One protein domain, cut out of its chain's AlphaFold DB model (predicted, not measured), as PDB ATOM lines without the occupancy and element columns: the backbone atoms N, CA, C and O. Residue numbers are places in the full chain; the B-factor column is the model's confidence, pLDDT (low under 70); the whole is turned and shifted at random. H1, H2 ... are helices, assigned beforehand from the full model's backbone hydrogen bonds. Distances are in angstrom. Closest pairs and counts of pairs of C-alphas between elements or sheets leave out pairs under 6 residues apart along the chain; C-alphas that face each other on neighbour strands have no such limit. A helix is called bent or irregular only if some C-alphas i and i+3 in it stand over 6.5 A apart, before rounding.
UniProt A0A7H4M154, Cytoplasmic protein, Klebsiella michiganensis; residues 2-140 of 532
ATOM      1  N   LEU A   2       0.285 -59.088  34.577       73.94
ATOM      2  CA  LEU A   2       1.502 -59.440  35.314       73.94
ATOM      3  C   LEU A   2       1.462 -58.688  36.648       73.94
ATOM      4  O   LEU A   2       1.197 -57.488  36.649       73.94
ATOM      5  N   TRP A   3       1.654 -59.391  37.764       71.69
ATOM      6  CA  TRP A   3       1.629 -58.809  39.108       71.69
ATOM      7  C   TRP A   3       3.003 -58.949  39.755       71.69
ATOM      8  O   TRP A   3       3.579 -60.037  39.747       71.69
ATOM      9  N   PHE A   4       3.502 -57.852  40.322       79.31
ATOM     10  CA  PHE A   4       4.805 -57.787  40.976       79.31
ATOM     11  C   PHE A   4       4.631 -57.220  42.394       79.31
ATOM     12  O   PHE A   4       4.000 -56.174  42.542       79.31
ATOM     13  N   PRO A   5       5.173 -57.872  43.439       74.56
ATOM     14  CA  PRO A   5       5.095 -57.401  44.826       74.56
ATOM     15  C   PRO A   5       6.156 -56.342  45.184       74.56
ATOM     16  O   PRO A   5       6.431 -56.128  46.361       74.56
ATOM     17  N   HIS A   6       6.792 -55.716  44.195       75.81
ATOM     18  CA  HIS A   6       7.878 -54.752  44.371       75.81
ATOM     19  C   HIS A   6       7.728 -53.586  43.389       75.81
ATOM     20  O   HIS A   6       7.047 -53.715  42.366       75.81
ATOM     21  N   ASP A   7       8.388 -52.465  43.687       72.94
ATOM     22  CA  ASP A   7       8.402 -51.294  42.812       72.94
ATOM     23  C   ASP A   7       9.035 -51.596  41.449       72.94
ATOM     24  O   ASP A   7       9.756 -52.587  41.259       72.94
ATOM     25  N   VAL A   8       8.729 -50.730  40.481       76.31
ATOM     26  CA  VAL A   8       9.269 -50.815  39.123       76.31
ATOM     27  C   VAL A   8      10.795 -50.697  39.188       76.31
ATOM     28  O   VAL A   8      11.295 -49.716  39.747       76.31
ATOM     29  N   PRO A   9      11.552 -51.674  38.653       82.12
ATOM     30  CA  PRO A   9      13.003 -51.580  38.609       82.12
ATOM     31  C   PRO A   9      13.444 -50.337  37.818       82.12
ATOM     32  O   PRO A   9      12.729 -49.895  36.916       82.12
ATOM     33  N   PRO A  10      14.633 -49.772  38.088       82.94
ATOM     34  CA  PRO A  10      15.204 -48.744  37.220       82.94
ATOM     35  C   PRO A  10      15.266 -49.246  35.771       82.94
ATOM     36  O   PRO A  10      15.493 -50.433  35.553       82.94
ATOM     37  N   LYS A  11      15.107 -48.352  34.783       82.88
ATOM     38  CA  LYS A  11      14.984 -48.710  33.349       82.88
ATOM     39  C   LYS A  11      16.058 -49.683  32.849       82.88
ATOM     40  O   LYS A  11      15.784 -50.515  31.998       82.88
ATOM     41  N   GLU A  12      17.267 -49.576  33.385       86.31
ATOM     42  CA  GLU A  12      18.433 -50.404  33.049       86.31
ATOM     43  C   GLU A  12      18.295 -51.868  33.513       86.31
ATOM     44  O   GLU A  12      18.939 -52.760  32.966       86.31
ATOM     45  N   PHE A  13      17.437 -52.116  34.504       83.38
ATOM     46  CA  PHE A  13      17.190 -53.415  35.130       83.38
ATOM     47  C   PHE A  13      15.760 -53.927  34.905       83.38
ATOM     48  O   PHE A  13      15.415 -55.004  35.391       83.38
ATOM     49  N   ASP A  14      14.921 -53.185  34.177       85.69
ATOM     50  CA  ASP A  14      13.543 -53.579  33.895       85.69
ATOM     51  C   ASP A  14      13.455 -54.369  32.585       85.69
ATOM     52  O   ASP A  14      13.322 -53.820  31.492       85.69
ATOM     53  N   TRP A  15      13.522 -55.696  32.697       85.50
ATOM     54  CA  TRP A  15      13.444 -56.610  31.551       85.50
ATOM     55  C   TRP A  15      12.078 -56.620  30.852       85.50
ATOM     56  O   TRP A  15      11.944 -57.257  29.813       85.50
ATOM     57  N   LEU A  16      11.072 -55.944  31.415       86.12
ATOM     58  CA  LEU A  16       9.723 -55.826  30.858       86.12
ATOM     59  C   LEU A  16       9.406 -54.382  30.441       86.12
ATOM     60  O   LEU A  16       8.235 -54.030  30.281       86.12
ATOM     61  N   LEU A  17      10.430 -53.532  30.295       82.81
ATOM     62  CA  LEU A  17      10.271 -52.115  29.974       82.81
ATOM     63  C   LEU A  17       9.499 -51.897  28.665       82.81
ATOM     64  O   LEU A  17       8.655 -51.007  28.589       82.81
ATOM     65  N   ASP A  18       9.755 -52.720  27.650       85.31
ATOM     66  CA  ASP A  18       9.030 -52.713  26.380       85.31
ATOM     67  C   ASP A  18       7.529 -52.966  26.586       85.31
ATOM     68  O   ASP A  18       6.711 -52.208  26.066       85.31
ATOM     69  N   ILE A  19       7.169 -53.945  27.422       81.31
ATOM     70  CA  ILE A  19       5.786 -54.251  27.806       81.31
ATOM     71  C   ILE A  19       5.149 -53.100  28.589       81.31
ATOM     72  O   ILE A  19       4.007 -52.721  28.320       81.31
ATOM     73  N   ARG A  20       5.870 -52.508  29.546       79.69
ATOM     74  CA  ARG A  20       5.370 -51.380  30.352       79.69
ATOM     75  C   ARG A  20       5.097 -50.128  29.526       79.69
ATOM     76  O   ARG A  20       4.150 -49.417  29.832       79.69
ATOM     77  N   LEU A  21       5.863 -49.879  28.463       79.62
ATOM     78  CA  LEU A  21       5.691 -48.691  27.620       79.62
ATOM     79  C   LEU A  21       4.382 -48.678  26.817       79.62
ATOM     80  O   LEU A  21       3.872 -47.596  26.531       79.62
ATOM     81  N   TYR A  22       3.835 -49.843  26.450       77.38
ATOM     82  CA  TYR A  22       2.552 -49.930  25.735       77.38
ATOM     83  C   TYR A  22       1.388 -50.433  26.602       77.38
ATOM     84  O   TYR A  22       0.245 -50.453  26.140       77.38
ATOM     85  N   SER A  23       1.652 -50.863  27.838       73.25
ATOM     86  CA  SER A  23       0.632 -51.355  28.767       73.25
ATOM     87  C   SER A  23       0.236 -50.291  29.793       73.25
ATOM     88  O   SER A  23       0.958 -49.336  30.052       73.25
ATOM     89  N   THR A  24      -0.958 -50.431  30.368       66.56
ATOM     90  CA  THR A  24      -1.450 -49.532  31.420       66.56
ATOM     91  C   THR A  24      -1.023 -50.065  32.784       66.56
ATOM     92  O   THR A  24      -1.352 -51.201  33.134       66.56
ATOM     93  N   GLU A  25      -0.306 -49.261  33.570       66.94
ATOM     94  CA  GLU A  25       0.066 -49.636  34.935       66.94
ATOM     95  C   GLU A  25      -1.163 -49.621  35.855       66.94
ATOM     96  O   GLU A  25      -1.895 -48.634  35.941       66.94
ATOM     97  N   PHE A  26      -1.395 -50.735  36.551       63.28
ATOM     98  CA  PHE A  26      -2.469 -50.880  37.529       63.28
ATOM     99  C   PHE A  26      -1.872 -51.242  38.883       63.28
ATOM    100  O   PHE A  26      -1.220 -52.275  39.035       63.28
ATOM    101  N   HIS A  27      -2.142 -50.413  39.884       64.56
ATOM    102  CA  HIS A  27      -1.809 -50.720  41.265       64.56
ATOM    103  C   HIS A  27      -3.050 -51.245  41.984       64.56
ATOM    104  O   HIS A  27      -4.125 -50.655  41.899       64.56
ATOM    105  N   ALA A  28      -2.901 -52.337  42.730       66.19
ATOM    106  CA  ALA A  28      -3.984 -52.945  43.501       66.19
ATOM    107  C   ALA A  28      -4.103 -52.357  44.922       66.19
ATOM    108  O   ALA A  28      -4.438 -53.074  45.864       66.19
ATOM    109  N   ASP A  29      -3.791 -51.070  45.105       77.81
ATOM    110  CA  ASP A  29      -4.010 -50.386  46.379       77.81
ATOM    111  C   ASP A  29      -5.362 -49.662  46.400       77.81
ATOM    112  O   ASP A  29      -5.982 -49.375  45.372       77.81
ATOM    113  N   PHE A  30      -5.848 -49.390  47.609       82.31
ATOM    114  CA  PHE A  30      -7.158 -48.779  47.819       82.31
ATOM    115  C   PHE A  30      -7.320 -47.459  47.042       82.31
ATOM    116  O   PHE A  30      -8.372 -47.217  46.441       82.31
ATOM    117  N   ALA A  31      -6.276 -46.624  47.028       84.94
ATOM    118  CA  ALA A  31      -6.288 -45.335  46.349       84.94
ATOM    119  C   ALA A  31      -6.412 -45.480  44.823       84.94
ATOM    120  O   ALA A  31      -7.255 -44.810  44.227       84.94
ATOM    121  N   ALA A  32      -5.657 -46.383  44.187       81.25
ATOM    122  CA  ALA A  32      -5.748 -46.603  42.742       81.25
ATOM    123  C   ALA A  32      -7.093 -47.216  42.321       81.25
ATOM    124  O   ALA A  32      -7.668 -46.789  41.321       81.25
ATOM    125  N   ILE A  33      -7.642 -48.156  43.102       84.75
ATOM    126  CA  ILE A  33      -8.974 -48.729  42.835       84.75
ATOM    127  C   ILE A  33     -10.056 -47.644  42.923       84.75
ATOM    128  O   ILE A  33     -10.949 -47.577  42.074       84.75
ATOM    129  N   THR A  34      -9.968 -46.776  43.931       87.19
ATOM    130  CA  THR A  34     -10.917 -45.676  44.140       87.19
ATOM    131  C   THR A  34     -10.846 -44.659  43.003       87.19
ATOM    132  O   THR A  34     -11.879 -44.339  42.421       87.19
ATOM    133  N   LEU A  35      -9.642 -44.210  42.626       87.19
ATOM    134  CA  LEU A  35      -9.438 -43.271  41.515       87.19
ATOM    135  C   LEU A  35      -9.947 -43.832  40.186       87.19
ATOM    136  O   LEU A  35     -10.674 -43.144  39.470       87.19
ATOM    137  N   ASN A  36      -9.653 -45.101  39.898       85.44
ATOM    138  CA  ASN A  36     -10.152 -45.772  38.699       85.44
ATOM    139  C   ASN A  36     -11.688 -45.866  38.711       85.44
ATOM    140  O   ASN A  36     -12.353 -45.563  37.724       85.44
ATOM    141  N   THR A  37     -12.286 -46.181  39.865       86.69
ATOM    142  CA  THR A  37     -13.751 -46.215  40.006       86.69
ATOM    143  C   THR A  37     -14.388 -44.844  39.766       86.69
ATOM    144  O   THR A  37     -15.464 -44.779  39.162       86.69
ATOM    145  N   LEU A  38     -13.731 -43.769  40.213       86.88
ATOM    146  CA  LEU A  38     -14.135 -42.380  39.983       86.88
ATOM    147  C   LEU A  38     -13.857 -41.896  38.549       86.88
ATOM    148  O   LEU A  38     -14.358 -40.841  38.178       86.88
ATOM    149  N   GLY A  39     -13.109 -42.655  37.741       85.25
ATOM    150  CA  GLY A  39     -12.734 -42.267  36.380       85.25
ATOM    151  C   GLY A  39     -11.655 -41.182  36.320       85.25
ATOM    152  O   GLY A  39     -11.553 -40.493  35.310       85.25
ATOM    153  N   ILE A  40     -10.863 -41.011  37.385       83.38
ATOM    154  CA  ILE A  40      -9.831 -39.972  37.474       83.38
ATOM    155  C   ILE A  40      -8.484 -40.564  37.022       83.38
ATOM    156  O   ILE A  40      -7.958 -41.448  37.700       83.38
ATOM    157  N   PRO A  41      -7.888 -40.081  35.914       70.38
ATOM    158  CA  PRO A  41      -6.646 -40.638  35.371       70.38
ATOM    159  C   PRO A  41      -5.382 -40.185  36.125       70.38
ATOM    160  O   PRO A  41      -4.296 -40.709  35.884       70.38
ATOM    161  N   GLN A  42      -5.488 -39.197  37.020       65.94
ATOM    162  CA  GLN A  42      -4.335 -38.573  37.673       65.94
ATOM    163  C   GLN A  42      -3.794 -39.399  38.853       65.94
ATOM    164  O   GLN A  42      -4.451 -39.548  39.881       65.94
ATOM    165  N   LEU A  43      -2.534 -39.838  38.751       66.38
ATOM    166  CA  LEU A  43      -1.796 -40.491  39.845       66.38
ATOM    167  C   LEU A  43      -1.496 -39.544  41.027       66.38
ATOM    168  O   LEU A  43      -1.301 -40.019  42.145       66.38
ATOM    169  N   GLY A  44      -1.499 -38.224  40.800       75.69
ATOM    170  CA  GLY A  44      -1.156 -37.205  41.802       75.69
ATOM    171  C   GLY A  44      -2.121 -37.110  42.989       75.69
ATOM    172  O   GLY A  44      -1.737 -36.624  44.043       75.69
ATOM    173  N   LEU A  45      -3.345 -37.633  42.864       85.00
ATOM    174  CA  LEU A  45      -4.359 -37.590  43.925       85.00
ATOM    175  C   LEU A  45      -4.334 -38.823  44.845       85.00
ATOM    176  O   LEU A  45      -5.156 -38.927  45.756       85.00
ATOM    177  N   ARG A  46      -3.410 -39.776  44.639       85.62
ATOM    178  CA  ARG A  46      -3.352 -41.015  45.444       85.62
ATOM    179  C   ARG A  46      -3.138 -40.749  46.924       85.62
ATOM    180  O   ARG A  46      -3.845 -41.341  47.737       85.62
ATOM    181  N   GLU A  47      -2.197 -39.871  47.269       87.25
ATOM    182  CA  GLU A  47      -1.954 -39.520  48.671       87.25
ATOM    183  C   GLU A  47      -3.194 -38.897  49.312       87.25
ATOM    184  O   GLU A  47      -3.571 -39.282  50.418       87.25
ATOM    185  N   HIS A  48      -3.874 -37.999  48.596       90.56
ATOM    186  CA  HIS A  48      -5.090 -37.343  49.073       90.56
ATOM    187  C   HIS A  48      -6.224 -38.342  49.343       90.56
ATOM    188  O   HIS A  48      -6.796 -38.374  50.435       90.56
ATOM    189  N   ILE A  49      -6.494 -39.246  48.394       90.31
ATOM    190  CA  ILE A  49      -7.492 -40.318  48.555       90.31
ATOM    191  C   ILE A  49      -7.130 -41.241  49.722       90.31
ATOM    192  O   ILE A  49      -8.011 -41.671  50.472       90.31
ATOM    193  N   GLN A  50      -5.841 -41.532  49.902       89.44
ATOM    194  CA  GLN A  50      -5.368 -42.360  51.003       89.44
ATOM    195  C   GLN A  50      -5.576 -41.674  52.362       89.44
ATOM    196  O   GLN A  50      -6.035 -42.331  53.299       89.44
ATOM    197  N   ARG A  51      -5.315 -40.363  52.472       90.31
ATOM    198  CA  ARG A  51      -5.605 -39.570  53.684       90.31
ATOM    199  C   ARG A  51      -7.105 -39.549  53.990       90.31
ATOM    200  O   ARG A  51      -7.507 -39.741  55.134       90.31
ATOM    201  N   ARG A  52      -7.947 -39.435  52.959       92.81
ATOM    202  CA  ARG A  52      -9.418 -39.427  53.066       92.81
ATOM    203  C   ARG A  52     -10.055 -40.824  53.114       92.81
ATOM    204  O   ARG A  52     -11.276 -40.936  53.023       92.81
ATOM    205  N   LYS A  53      -9.290 -41.910  53.300       90.62
ATOM    206  CA  LYS A  53      -9.788 -43.302  53.221       90.62
ATOM    207  C   LYS A  53     -11.055 -43.566  54.050       90.62
ATOM    208  O   LYS A  53     -11.939 -44.287  53.594       90.62
ATOM    209  N   ALA A  54     -11.180 -42.960  55.234       91.00
ATOM    210  CA  ALA A  54     -12.342 -43.124  56.113       91.00
ATOM    211  C   ALA A  54     -13.673 -42.649  55.487       91.00
ATOM    212  O   ALA A  54     -14.737 -43.162  55.844       91.00
ATOM    213  N   PHE A  55     -13.630 -41.696  54.551       93.94
ATOM    214  CA  PHE A  55     -14.807 -41.203  53.833       93.94
ATOM    215  C   PHE A  55     -15.396 -42.260  52.892       93.94
ATOM    216  O   PHE A  55     -16.603 -42.317  52.679       93.94
ATOM    217  N   PHE A  56     -14.595 -43.146  52.319       92.31
ATOM    218  CA  PHE A  56     -15.072 -43.988  51.230       92.31
ATOM    219  C   PHE A  56     -15.848 -45.210  51.737       92.31
ATOM    220  O   PHE A  56     -15.299 -46.145  52.310       92.31
ATOM    221  N   SER A  57     -17.158 -45.201  51.491       92.06
ATOM    222  CA  SER A  57     -18.042 -46.373  51.548       92.06
ATOM    223  C   SER A  57     -18.631 -46.622  50.160       92.06
ATOM    224  O   SER A  57     -18.599 -45.724  49.320       92.06
ATOM    225  N   THR A  58     -19.213 -47.796  49.900       89.38
ATOM    226  CA  THR A  58     -19.841 -48.105  48.598       89.38
ATOM    227  C   THR A  58     -20.876 -47.051  48.187       89.38
ATOM    228  O   THR A  58     -20.846 -46.559  47.060       89.38
ATOM    229  N   LYS A  59     -21.733 -46.625  49.128       91.88
ATOM    230  CA  LYS A  59     -22.741 -45.575  48.909       91.88
ATOM    231  C   LYS A  59     -22.105 -44.211  48.604       91.88
ATOM    232  O   LYS A  59     -22.491 -43.569  47.632       91.88
ATOM    233  N   ARG A  60     -21.117 -43.773  49.398       93.75
ATOM    234  CA  ARG A  60     -20.469 -42.456  49.224       93.75
ATOM    235  C   ARG A  60     -19.587 -42.392  47.985       93.75
ATOM    236  O   ARG A  60     -19.573 -41.367  47.320       93.75
ATOM    237  N   LEU A  61     -18.922 -43.491  47.636       92.69
ATOM    238  CA  LEU A  61     -18.157 -43.605  46.399       92.69
ATOM    239  C   LEU A  61     -19.069 -43.455  45.177       92.69
ATOM    240  O   LEU A  61     -18.746 -42.704  44.264       92.69
ATOM    241  N   SER A  62     -20.229 -44.120  45.185       91.94
ATOM    242  CA  SER A  62     -21.215 -43.987  44.108       91.94
ATOM    243  C   SER A  62     -21.778 -42.569  44.008       91.94
ATOM    244  O   SER A  62     -21.948 -42.068  42.899       91.94
ATOM    245  N   ALA A  63     -22.070 -41.923  45.141       93.38
ATOM    246  CA  ALA A  63     -22.558 -40.546  45.161       93.38
ATOM    247  C   ALA A  63     -21.489 -39.564  44.655       93.38
ATOM    248  O   ALA A  63     -21.772 -38.748  43.782       93.38
ATOM    249  N   LEU A  64     -20.247 -39.700  45.133       94.56
ATOM    250  CA  LEU A  64     -19.117 -38.876  44.706       94.56
ATOM    251  C   LEU A  64     -18.841 -39.037  43.208       94.56
ATOM    252  O   LEU A  64     -18.626 -38.042  42.524       94.56
ATOM    253  N   LYS A  65     -18.914 -40.266  42.682       92.56
ATOM    254  CA  LYS A  65     -18.735 -40.551  41.251       92.56
ATOM    255  C   LYS A  65     -19.679 -39.737  40.362       92.56
ATOM    256  O   LYS A  65     -19.276 -39.336  39.280       92.56
ATOM    257  N   GLY A  66     -20.902 -39.463  40.819       90.75
ATOM    258  CA  GLY A  66     -21.857 -38.629  40.083       90.75
ATOM    259  C   GLY A  66     -21.489 -37.139  40.016       90.75
ATOM    260  O   GLY A  66     -22.058 -36.425  39.197       90.75
ATOM    261  N   LEU A  67     -20.563 -36.670  40.860       91.50
ATOM    262  CA  LEU A  67     -20.139 -35.264  40.950       91.50
ATOM    263  C   LEU A  67     -18.748 -35.014  40.353       91.50
ATOM    264  O   LEU A  67     -18.364 -33.862  40.138       91.50
ATOM    265  N   VAL A  68     -17.960 -36.070  40.150       90.69
ATOM    266  CA  VAL A  68     -16.603 -35.985  39.601       90.69
ATOM    267  C   VAL A  68     -16.647 -35.587  38.122       90.69
ATOM    268  O   VAL A  68     -17.528 -35.986  37.368       90.69
ATOM    269  N   THR A  69     -15.686 -34.760  37.732       86.38
ATOM    270  CA  THR A  69     -15.466 -34.203  36.395       86.38
ATOM    271  C   THR A  69     -14.054 -34.551  35.913       86.38
ATOM    272  O   THR A  69     -13.249 -35.091  36.666       86.38
ATOM    273  N   GLU A  70     -13.730 -34.255  34.652       75.62
ATOM    274  CA  GLU A  70     -12.474 -34.704  34.026       75.62
ATOM    275  C   GLU A  70     -11.201 -34.074  34.631       75.62
ATOM    276  O   GLU A  70     -10.114 -34.635  34.503       75.62
ATOM    277  N   GLN A  71     -11.322 -32.929  35.312       80.81
ATOM    278  CA  GLN A  71     -10.202 -32.178  35.889       80.81
ATOM    279  C   GLN A  71     -10.386 -31.964  37.397       80.81
ATOM    280  O   GLN A  71     -10.707 -30.869  37.853       80.81
ATOM    281  N   GLU A  72     -10.180 -33.019  38.184       87.19
ATOM    282  CA  GLU A  72     -10.185 -32.914  39.646       87.19
ATOM    283  C   GLU A  72      -8.844 -32.449  40.216       87.19
ATOM    284  O   GLU A  72      -7.777 -32.829  39.737       87.19
ATOM    285  N   ASN A  73      -8.920 -31.691  41.309       90.38
ATOM    286  CA  ASN A  73      -7.818 -31.431  42.229       90.38
ATOM    287  C   ASN A  73      -8.265 -31.741  43.674       90.38
ATOM    288  O   ASN A  73      -9.429 -32.075  43.908       90.38
ATOM    289  N   GLU A  74      -7.352 -31.641  44.644       91.69
ATOM    290  CA  GLU A  74      -7.631 -31.967  46.053       91.69
ATOM    291  C   GLU A  74      -8.809 -31.158  46.623       91.69
ATOM    292  O   GLU A  74      -9.740 -31.736  47.185       91.69
ATOM    293  N   ALA A  75      -8.827 -29.840  46.395       92.06
ATOM    294  CA  ALA A  75      -9.881 -28.946  46.878       92.06
ATOM    295  C   ALA A  75     -11.255 -29.238  46.242       92.06
ATOM    296  O   ALA A  75     -12.277 -29.240  46.928       92.06
ATOM    297  N   SER A  76     -11.290 -29.529  44.937       92.81
ATOM    298  CA  SER A  76     -12.510 -29.912  44.216       92.81
ATOM    299  C   SER A  76     -13.088 -31.216  44.760       92.81
ATOM    300  O   SER A  76     -14.296 -31.309  44.999       92.81
ATOM    301  N   LEU A  77     -12.233 -32.213  45.012       93.44
ATOM    302  CA  LEU A  77     -12.662 -33.476  45.603       93.44
ATOM    303  C   LEU A  77     -13.206 -33.280  47.012       93.44
ATOM    304  O   LEU A  77     -14.296 -33.769  47.298       93.44
ATOM    305  N   ASP A  78     -12.503 -32.537  47.865       95.44
ATOM    306  CA  ASP A  78     -12.951 -32.281  49.233       95.44
ATOM    307  C   ASP A  78     -14.297 -31.532  49.251       95.44
ATOM    308  O   ASP A  78     -15.217 -31.947  49.959       95.44
ATOM    309  N   LYS A  79     -14.494 -30.528  48.383       96.06
ATOM    310  CA  LYS A  79     -15.794 -29.853  48.208       96.06
ATOM    311  C   LYS A  79     -16.901 -30.816  47.778       96.06
ATOM    312  O   LYS A  79     -18.021 -30.750  48.285       96.06
ATOM    313  N   LYS A  80     -16.610 -31.746  46.866       96.25
ATOM    314  CA  LYS A  80     -17.571 -32.775  46.434       96.25
ATOM    315  C   LYS A  80     -17.850 -33.799  47.532       96.25
ATOM    316  O   LYS A  80     -18.974 -34.277  47.635       96.25
ATOM    317  N   MET A  81     -16.877 -34.112  48.387       96.50
ATOM    318  CA  MET A  81     -17.103 -34.948  49.568       96.50
ATOM    319  C   MET A  81     -18.011 -34.248  50.587       96.50
ATOM    320  O   MET A  81     -18.928 -34.889  51.104       96.50
ATOM    321  N   VAL A  82     -17.817 -32.942  50.816       97.56
ATOM    322  CA  VAL A  82     -18.731 -32.111  51.623       97.56
ATOM    323  C   VAL A  82     -20.137 -32.139  51.021       97.56
ATOM    324  O   VAL A  82     -21.094 -32.422  51.734       97.56
ATOM    325  N   ALA A  83     -20.262 -31.953  49.705       97.25
ATOM    326  CA  ALA A  83     -21.537 -32.023  48.988       97.25
ATOM    327  C   ALA A  83     -22.253 -33.376  49.172       97.25
ATOM    328  O   ALA A  83     -23.453 -33.417  49.443       97.25
ATOM    329  N   VAL A  84     -21.515 -34.490  49.096       97.19
ATOM    330  CA  VAL A  84     -22.062 -35.837  49.338       97.19
ATOM    331  C   VAL A  84     -22.560 -35.995  50.774       97.19
ATOM    332  O   VAL A  84     -23.616 -36.592  50.973       97.19
ATOM    333  N   ILE A  85     -21.822 -35.491  51.771       97.00
ATOM    334  CA  ILE A  85     -22.244 -35.565  53.179       97.00
ATOM    335  C   ILE A  85     -23.462 -34.676  53.432       97.00
ATOM    336  O   ILE A  85     -24.400 -35.129  54.074       97.00
ATOM    337  N   ALA A  86     -23.495 -33.477  52.848       95.94
ATOM    338  CA  ALA A  86     -24.647 -32.580  52.880       95.94
ATOM    339  C   ALA A  86     -25.850 -33.095  52.061       95.94
ATOM    340  O   ALA A  86     -26.886 -32.436  52.016       95.94
ATOM    341  N   GLY A  87     -25.732 -34.247  51.389       95.12
ATOM    342  CA  GLY A  87     -26.829 -34.896  50.670       95.12
ATOM    343  C   GLY A  87     -27.211 -34.238  49.341       95.12
ATOM    344  O   GLY A  87     -28.273 -34.544  48.797       95.12
ATOM    345  N   VAL A  88     -26.368 -33.360  48.789       95.75
ATOM    346  CA  VAL A  88     -26.688 -32.599  47.573       95.75
ATOM    347  C   VAL A  88     -26.125 -33.243  46.308       95.75
ATOM    348  O   VAL A  88     -25.090 -33.907  46.303       95.75
ATOM    349  N   LYS A  89     -26.829 -33.033  45.188       92.19
ATOM    350  CA  LYS A  89     -26.490 -33.606  43.871       92.19
ATOM    351  C   LYS A  89     -25.588 -32.714  43.019       92.19
ATOM    352  O   LYS A  89     -25.252 -33.088  41.901       92.19
ATOM    353  N   THR A  90     -25.223 -31.534  43.509       93.19
ATOM    354  CA  THR A  90     -24.261 -30.650  42.849       93.19
ATOM    355  C   THR A  90     -23.291 -30.117  43.894       93.19
ATOM    356  O   THR A  90     -23.681 -29.885  45.034       93.19
ATOM    357  N   ALA A  91     -22.033 -29.909  43.516       93.00
ATOM    358  CA  ALA A  91     -21.015 -29.355  44.411       93.00
ATOM    359  C   ALA A  91     -20.966 -27.818  44.360       93.00
ATOM    360  O   ALA A  91     -19.895 -27.220  44.464       93.00
ATOM    361  N   LYS A  92     -22.119 -27.169  44.154       94.69
ATOM    362  CA  LYS A  92     -22.251 -25.715  44.268       94.69
ATOM    363  C   LYS A  92     -22.386 -25.344  45.742       94.69
ATOM    364  O   LYS A  92     -23.171 -25.962  46.455       94.69
ATOM    365  N   THR A  93     -21.662 -24.318  46.179       95.38
ATOM    366  CA  THR A  93     -21.687 -23.848  47.576       95.38
ATOM    367  C   THR A  93     -23.086 -23.425  48.003       95.38
ATOM    368  O   THR A  93     -23.499 -23.744  49.109       95.38
ATOM    369  N   GLU A  94     -23.844 -22.805  47.099       95.56
ATOM    370  CA  GLU A  94     -25.239 -22.414  47.324       95.56
ATOM    371  C   GLU A  94     -26.122 -23.614  47.687       95.56
ATOM    372  O   GLU A  94     -26.840 -23.571  48.677       95.56
ATOM    373  N   GLU A  95     -26.034 -24.718  46.937       95.81
ATOM    374  CA  GLU A  95     -26.839 -25.921  47.192       95.81
ATOM    375  C   GLU A  95     -26.421 -26.608  48.499       95.81
ATOM    376  O   GLU A  95     -27.280 -27.045  49.264       95.81
ATOM    377  N   ILE A  96     -25.115 -26.651  48.798       97.31
ATOM    378  CA  ILE A  96     -24.611 -27.141  50.091       97.31
ATOM    379  C   ILE A  96     -25.199 -26.300  51.232       97.31
ATOM    380  O   ILE A  96     -25.737 -26.860  52.184       97.31
ATOM    381  N   LEU A  97     -25.141 -24.969  51.120       97.31
ATOM    382  CA  LEU A  97     -25.690 -24.054  52.117       97.31
ATOM    383  C   LEU A  97     -27.197 -24.219  52.278       97.31
ATOM    384  O   LEU A  97     -27.659 -24.338  53.408       97.31
ATOM    385  N   PHE A  98     -27.963 -24.285  51.188       97.50
ATOM    386  CA  PHE A  98     -29.406 -24.496  51.275       97.50
ATOM    387  C   PHE A  98     -29.762 -25.805  51.974       97.50
ATOM    388  O   PHE A  98     -30.674 -25.813  52.799       97.50
ATOM    389  N   SER A  99     -29.031 -26.889  51.698       97.31
ATOM    390  CA  SER A  99     -29.236 -28.160  52.397       97.31
ATOM    391  C   SER A  99     -28.971 -28.022  53.897       97.31
ATOM    392  O   SER A  99     -29.836 -28.354  54.705       97.31
ATOM    393  N   LEU A 100     -27.824 -27.452  54.282       97.75
ATOM    394  CA  LEU A 100     -27.459 -27.268  55.690       97.75
ATOM    395  C   LEU A 100     -28.434 -26.345  56.432       97.75
ATOM    396  O   LEU A 100     -28.831 -26.647  57.554       97.75
ATOM    397  N   ILE A 101     -28.858 -25.245  55.807       97.62
ATOM    398  CA  ILE A 101     -29.838 -24.320  56.383       97.62
ATOM    399  C   ILE A 101     -31.207 -24.994  56.509       97.62
ATOM    400  O   ILE A 101     -31.879 -24.818  57.517       97.62
ATOM    401  N   THR A 102     -31.625 -25.795  55.529       96.81
ATOM    402  CA  THR A 102     -32.895 -26.533  55.619       96.81
ATOM    403  C   THR A 102     -32.865 -27.522  56.782       96.81
ATOM    404  O   THR A 102     -33.789 -27.536  57.588       96.81
ATOM    405  N   GLN A 103     -31.776 -28.283  56.929       96.62
ATOM    406  CA  GLN A 103     -31.591 -29.185  58.071       96.62
ATOM    407  C   GLN A 103     -31.577 -28.422  59.405       96.62
ATOM    408  O   GLN A 103     -32.183 -28.875  60.368       96.62
ATOM    409  N   TYR A 104     -30.945 -27.243  59.454       96.25
ATOM    410  CA  TYR A 104     -30.991 -26.358  60.622       96.25
ATOM    411  C   TYR A 104     -32.417 -25.947  60.980       96.25
ATOM    412  O   TYR A 104     -32.818 -26.068  62.132       96.25
ATOM    413  N   VAL A 105     -33.206 -25.495  60.006       95.94
ATOM    414  CA  VAL A 105     -34.596 -25.095  60.255       95.94
ATOM    415  C   VAL A 105     -35.452 -26.281  60.705       95.94
ATOM    416  O   VAL A 105     -36.244 -26.125  61.633       95.94
ATOM    417  N   ASN A 106     -35.281 -27.456  60.099       94.94
ATOM    418  CA  ASN A 106     -36.011 -28.665  60.491       94.94
ATOM    419  C   ASN A 106     -35.673 -29.093  61.921       94.94
ATOM    420  O   ASN A 106     -36.581 -29.399  62.690       94.94
ATOM    421  N   GLN A 107     -34.395 -29.031  62.311       94.12
ATOM    422  CA  GLN A 107     -33.970 -29.313  63.683       94.12
ATOM    423  C   GLN A 107     -34.700 -28.421  64.695       94.12
ATOM    424  O   GLN A 107     -35.153 -28.899  65.731       94.12
ATOM    425  N   GLN A 108     -34.855 -27.129  64.390       91.62
ATOM    426  CA  GLN A 108     -35.520 -26.187  65.296       91.62
ATOM    427  C   GLN A 108     -37.045 -26.367  65.369       91.62
ATOM    428  O   GLN A 108     -37.659 -25.956  66.353       91.62
ATOM    429  N   LYS A 109     -37.673 -26.934  64.332       89.69
ATOM    430  CA  LYS A 109     -39.134 -27.088  64.254       89.69
ATOM    431  C   LYS A 109     -39.628 -28.455  64.717       89.69
ATOM    432  O   LYS A 109     -40.605 -28.515  65.457       89.69
ATOM    433  N   ASP A 110     -38.960 -29.516  64.277       87.38
ATOM    434  CA  ASP A 110     -39.474 -30.889  64.326       87.38
ATOM    435  C   ASP A 110     -38.575 -31.843  65.138       87.38
ATOM    436  O   ASP A 110     -38.773 -33.056  65.080       87.38
ATOM    437  N   ASP A 111     -37.601 -31.314  65.895       80.25
ATOM    438  CA  ASP A 111     -36.595 -32.097  66.642       80.25
ATOM    439  C   ASP A 111     -35.821 -33.075  65.725       80.25
ATOM    440  O   ASP A 111     -35.504 -34.214  66.077       80.25
ATOM    441  N   ASP A 112     -35.562 -32.632  64.489       87.12
ATOM    442  CA  ASP A 112     -34.831 -33.391  63.475       87.12
ATOM    443  C   ASP A 112     -33.327 -33.446  63.802       87.12
ATOM    444  O   ASP A 112     -32.693 -32.443  64.130       87.12
ATOM    445  N   SER A 113     -32.727 -34.628  63.659       91.88
ATOM    446  CA  SER A 113     -31.303 -34.867  63.933       91.88
ATOM    447  C   SER A 113     -30.420 -34.804  62.682       91.88
ATOM    448  O   SER A 113     -29.206 -35.007  62.773       91.88
ATOM    449  N   ASP A 114     -30.986 -34.530  61.502       93.94
ATOM    450  CA  ASP A 114     -30.257 -34.532  60.229       93.94
ATOM    451  C   ASP A 114     -29.051 -33.580  60.214       93.94
ATOM    452  O   ASP A 114     -27.974 -33.972  59.745       93.94
ATOM    453  N   LEU A 115     -29.176 -32.370  60.779       95.06
ATOM    454  CA  LEU A 115     -28.044 -31.439  60.858       95.06
ATOM    455  C   LEU A 115     -26.938 -31.984  61.765       95.06
ATOM    456  O   LEU A 115     -25.769 -31.983  61.377       95.06
ATOM    457  N   GLU A 116     -27.287 -32.472  62.958       94.25
ATOM    458  CA  GLU A 116     -26.319 -33.041  63.903       94.25
ATOM    459  C   GLU A 116     -25.582 -34.228  63.289       94.25
ATOM    460  O   GLU A 116     -24.352 -34.303  63.357       94.25
ATOM    461  N   ASN A 117     -26.320 -35.115  62.618       95.38
ATOM    462  CA  ASN A 117     -25.770 -36.254  61.895       95.38
ATOM    463  C   ASN A 117     -24.819 -35.797  60.780       95.38
ATOM    464  O   ASN A 117     -23.714 -36.331  60.650       95.38
ATOM    465  N   THR A 118     -25.207 -34.788  59.998       96.69
ATOM    466  CA  THR A 118     -24.388 -34.228  58.915       96.69
ATOM    467  C   THR A 118     -23.102 -33.598  59.453       96.69
ATOM    468  O   THR A 118     -22.011 -33.924  58.975       96.69
ATOM    469  N   LEU A 119     -23.184 -32.768  60.496       95.44
ATOM    470  CA  LEU A 119     -22.020 -32.140  61.132       95.44
ATOM    471  C   LEU A 119     -21.100 -33.177  61.798       95.44
ATOM    472  O   LEU A 119     -19.878 -33.105  61.655       95.44
ATOM    473  N   ALA A 120     -21.661 -34.187  62.468       95.62
ATOM    474  CA  ALA A 120     -20.895 -35.295  63.039       95.62
ATOM    475  C   ALA A 120     -20.166 -36.105  61.955       95.62
ATOM    476  O   ALA A 120     -19.023 -36.526  62.149       95.62
ATOM    477  N   MET A 121     -20.791 -36.292  60.790       95.62
ATOM    478  CA  MET A 121     -20.176 -36.958  59.642       95.62
ATOM    479  C   MET A 121     -19.054 -36.123  59.022       95.62
ATOM    480  O   MET A 121     -18.003 -36.683  58.706       95.62
ATOM    481  N   LEU A 122     -19.224 -34.803  58.897       96.38
ATOM    482  CA  LEU A 122     -18.153 -33.904  58.457       96.38
ATOM    483  C   LEU A 122     -16.952 -33.971  59.409       96.38
ATOM    484  O   LEU A 122     -15.830 -34.173  58.948       96.38
ATOM    485  N   LYS A 123     -17.187 -33.913  60.726       95.25
ATOM    486  CA  LYS A 123     -16.151 -34.070  61.764       95.25
ATOM    487  C   LYS A 123     -15.429 -35.407  61.667       95.25
ATOM    488  O   LYS A 123     -14.205 -35.458  61.594       95.25
ATOM    489  N   ARG A 124     -16.184 -36.506  61.603       95.19
ATOM    490  CA  ARG A 124     -15.642 -37.873  61.516       95.19
ATOM    491  C   ARG A 124     -14.753 -38.089  60.288       95.19
ATOM    492  O   ARG A 124     -13.900 -38.976  60.301       95.19
ATOM    493  N   HIS A 125     -14.977 -37.322  59.225       95.12
ATOM    494  CA  HIS A 125     -14.232 -37.414  57.972       95.12
ATOM    495  C   HIS A 125     -13.240 -36.267  57.749       95.12
ATOM    496  O   HIS A 125     -12.650 -36.203  56.671       95.12
ATOM    497  N   ASP A 126     -13.011 -35.427  58.765       94.75
ATOM    498  CA  ASP A 126     -12.082 -34.292  58.720       94.75
ATOM    499  C   ASP A 126     -12.423 -33.273  57.607       94.75
ATOM    500  O   ASP A 126     -11.560 -32.667  56.976       94.75
ATOM    501  N   LEU A 127     -13.719 -33.123  57.318       96.44
ATOM    502  CA  LEU A 127     -14.267 -32.251  56.271       96.44
ATOM    503  C   LEU A 127     -14.956 -31.000  56.837       96.44
ATOM    504  O   LEU A 127     -15.393 -30.145  56.072       96.44
ATOM    505  N   GLU A 128     -15.055 -30.869  58.161       95.88
ATOM    506  CA  GLU A 128     -15.628 -29.674  58.793       95.88
ATOM    507  C   GLU A 128     -14.780 -28.424  58.509       95.88
ATOM    508  O   GLU A 128     -15.324 -27.411  58.083       95.88
ATOM    509  N   GLY A 129     -13.450 -28.503  58.659       95.50
ATOM    510  CA  GLY A 129     -12.553 -27.387  58.324       95.50
ATOM    511  C   GLY A 129     -12.658 -26.977  56.853       95.50
ATOM    512  O   GLY A 129     -12.780 -25.797  56.548       95.50
ATOM    513  N   VAL A 130     -12.751 -27.964  55.954       96.19
ATOM    514  CA  VAL A 130     -12.947 -27.741  54.512       96.19
ATOM    515  C   VAL A 130     -14.220 -26.939  54.239       96.19
ATOM    516  O   VAL A 130     -14.191 -26.009  53.436       96.19
ATOM    517  N   LEU A 131     -15.342 -27.278  54.889       97.19
ATOM    518  CA  LEU A 131     -16.595 -26.536  54.729       97.19
ATOM    519  C   LEU A 131     -16.400 -25.054  55.077       97.19
ATOM    520  O   LEU A 131     -16.793 -24.184  54.300       97.19
ATOM    521  N   TRP A 132     -15.782 -24.765  56.221       96.88
ATOM    522  CA  TRP A 132     -15.565 -23.389  56.665       96.88
ATOM    523  C   TRP A 132     -14.553 -22.639  55.797       96.88
ATOM    524  O   TRP A 132     -14.764 -21.462  55.513       96.88
ATOM    525  N   ASP A 133     -13.524 -23.318  55.290       96.38
ATOM    526  CA  ASP A 133     -12.565 -22.740  54.347       96.38
ATOM    527  C   ASP A 133     -13.226 -22.367  53.015       96.38
ATOM    528  O   ASP A 133     -12.982 -21.275  52.495       96.38
ATOM    529  N   ILE A 134     -14.118 -23.217  52.489       95.88
ATOM    530  CA  ILE A 134     -14.914 -22.907  51.290       95.88
ATOM    531  C   ILE A 134     -15.759 -21.651  51.532       95.88
ATOM    532  O   ILE A 134     -15.791 -20.755  50.691       95.88
ATOM    533  N   LEU A 135     -16.427 -21.556  52.685       96.44
ATOM    534  CA  LEU A 135     -17.275 -20.409  53.016       96.44
ATOM    535  C   LEU A 135     -16.469 -19.129  53.264       96.44
ATOM    536  O   LEU A 135     -16.908 -18.041  52.892       96.44
ATOM    537  N   ASN A 136     -15.266 -19.232  53.819       95.56
ATOM    538  CA  ASN A 136     -14.351 -18.103  53.921       95.56
ATOM    539  C   ASN A 136     -13.905 -17.621  52.530       95.56
ATOM    540  O   ASN A 136     -13.980 -16.431  52.233       95.56
ATOM    541  N   GLN A 137     -13.501 -18.536  51.644       94.19
ATOM    542  CA  GLN A 137     -12.994 -18.191  50.312       94.19
ATOM    543  C   GLN A 137     -14.082 -17.663  49.368       94.19
ATOM    544  O   GLN A 137     -13.865 -16.665  48.681       94.19
ATOM    545  N   GLU A 138     -15.245 -18.314  49.325       94.75
ATOM    546  CA  GLU A 138     -16.302 -18.001  48.355       94.75
ATOM    547  C   GLU A 138     -17.316 -16.974  48.879       94.75
ATOM    548  O   GLU A 138     -17.836 -16.175  48.096       94.75
ATOM    549  N   MET A 139     -17.570 -16.954  50.194       93.94
ATOM    550  CA  MET A 139     -18.557 -16.066  50.830       93.94
ATOM    551  C   MET A 139     -17.921 -15.001  51.736       93.94
ATOM    552  O   MET A 139     -18.629 -14.138  52.248       93.94
ATOM    553  N   GLY A 140     -16.603 -15.024  51.959       94.50
ATOM    554  CA  GLY A 140     -15.927 -14.075  52.851       94.50
ATOM    555  C   GLY A 140     -16.273 -14.252  54.333       94.50
ATOM    556  O   GLY A 140     -16.118 -13.309  55.110       94.50
TER     557      GLY A 140
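What this domain is: This is residues 2 to 140 of the 532 residues of the protein "Cytoplasmic protein" of Klebsiella michiganensis (UniProt A0A7H4M154). Seven helices, H2 to H8, are joined crosswise into a loose body, and a head made of the loop of residues 2 to 16 and the short helix H1 is held off one end of it on a thin neck, residues 23 to 29. H5 is in the middle of the body: H2, H3 and H4 make the half toward the head, while on the other half the long H6 and H7 form a V and H8 stands about perpendicular to H5. The printed part has 139 residues with eight named helices, H1 to H8 in that order along the chain, and no named strand, and its class is all helix. The whole is loose, with a radius of gyration of the C-alphas of 19.2 A, and spans 68 by 27 by 22 A, the head adding to the length.

How they stand to each other: The longest helix is H6, residues 93 to 110. With its residues 100 to 107 alone it touches H7, residues 114 to 124, at a steep tilt of 54 degrees, opposite ways; the closest C-alphas are those of Gln 103 and Leu 115, 5.0 A apart. H6 and H8, residues 128 to 139, only just touch, with 3 pairs of C-alphas within 8 A; the closest are those of Thr 93 and Ile 134, 7.8 A apart. The hub is H5, residues 74 to 85, which touches three helices. Its residues 78 to 82 touch residues 130 to 134 of H8, and the two helices are only just about perpendicular, at 72 degrees; the C-alphas of Val 82 and Leu 131 are the closest, 6.7 A apart. H5 touches H7 with residues 82 to 85 alone, opposite ways at a tilt of 35.1 degrees, only just steep; the closest C-alphas are those of Ile 85 and Thr 118, at 6.3 A. With residues 80 to 84 alone H5 touches H4, residues 58 to 65, at a steep tilt of 53 degrees, opposite ways; the C-alphas of Leu 64 and Val 84 are the closest, 6.3 A apart. H4 touches H2, residues 30 to 38, through Lys 65 and Leu 38, whose C-alphas are the closest at 5.1 A. H2 touches H3, residues 43 to 51, at a steep tilt of 63 degrees, opposite ways; the closest C-alphas, of Ala 31 and Arg 46, are 5.3 A apart. H3 is irregular: C-alphas 44 and 47 are 7.3 A apart. H1, residues 17 to 22, is apart from the other helices. Every O i to N i+4 pair is within hydrogen-bond range in H2, H4, H5, H6, H7 and H8; in H1 1 of 2 and in H3 3 of 5 are.

Where its parts are: H6 measures 25.4 A from first to last C-alpha, H5 16.7 A, H8 16.0 A, H7 15.0 A and H3 14.4 A; H2, H4 and H1 are shorter. H1 begins at C-alpha 17, at (10.271, -52.115, 29.974). H6 begins at C-alpha 93, at (-21.687, -23.848, 47.576), and H8 ends at C-alpha 139, at (-18.557, -16.066, 50.830).

The domain as a whole: The two C-alphas farthest apart are those of Glu 12 and Lys 109, at 69.5 A. Residues 10 to 15 stand free. The printed part has no cut. The links H2 to H3, H6 to H7 and H7 to H8 are tight, and no link is long. The mean pLDDT of the printed part is 88.8; it is under 70 at residues 24 to 28 and 42 to 43.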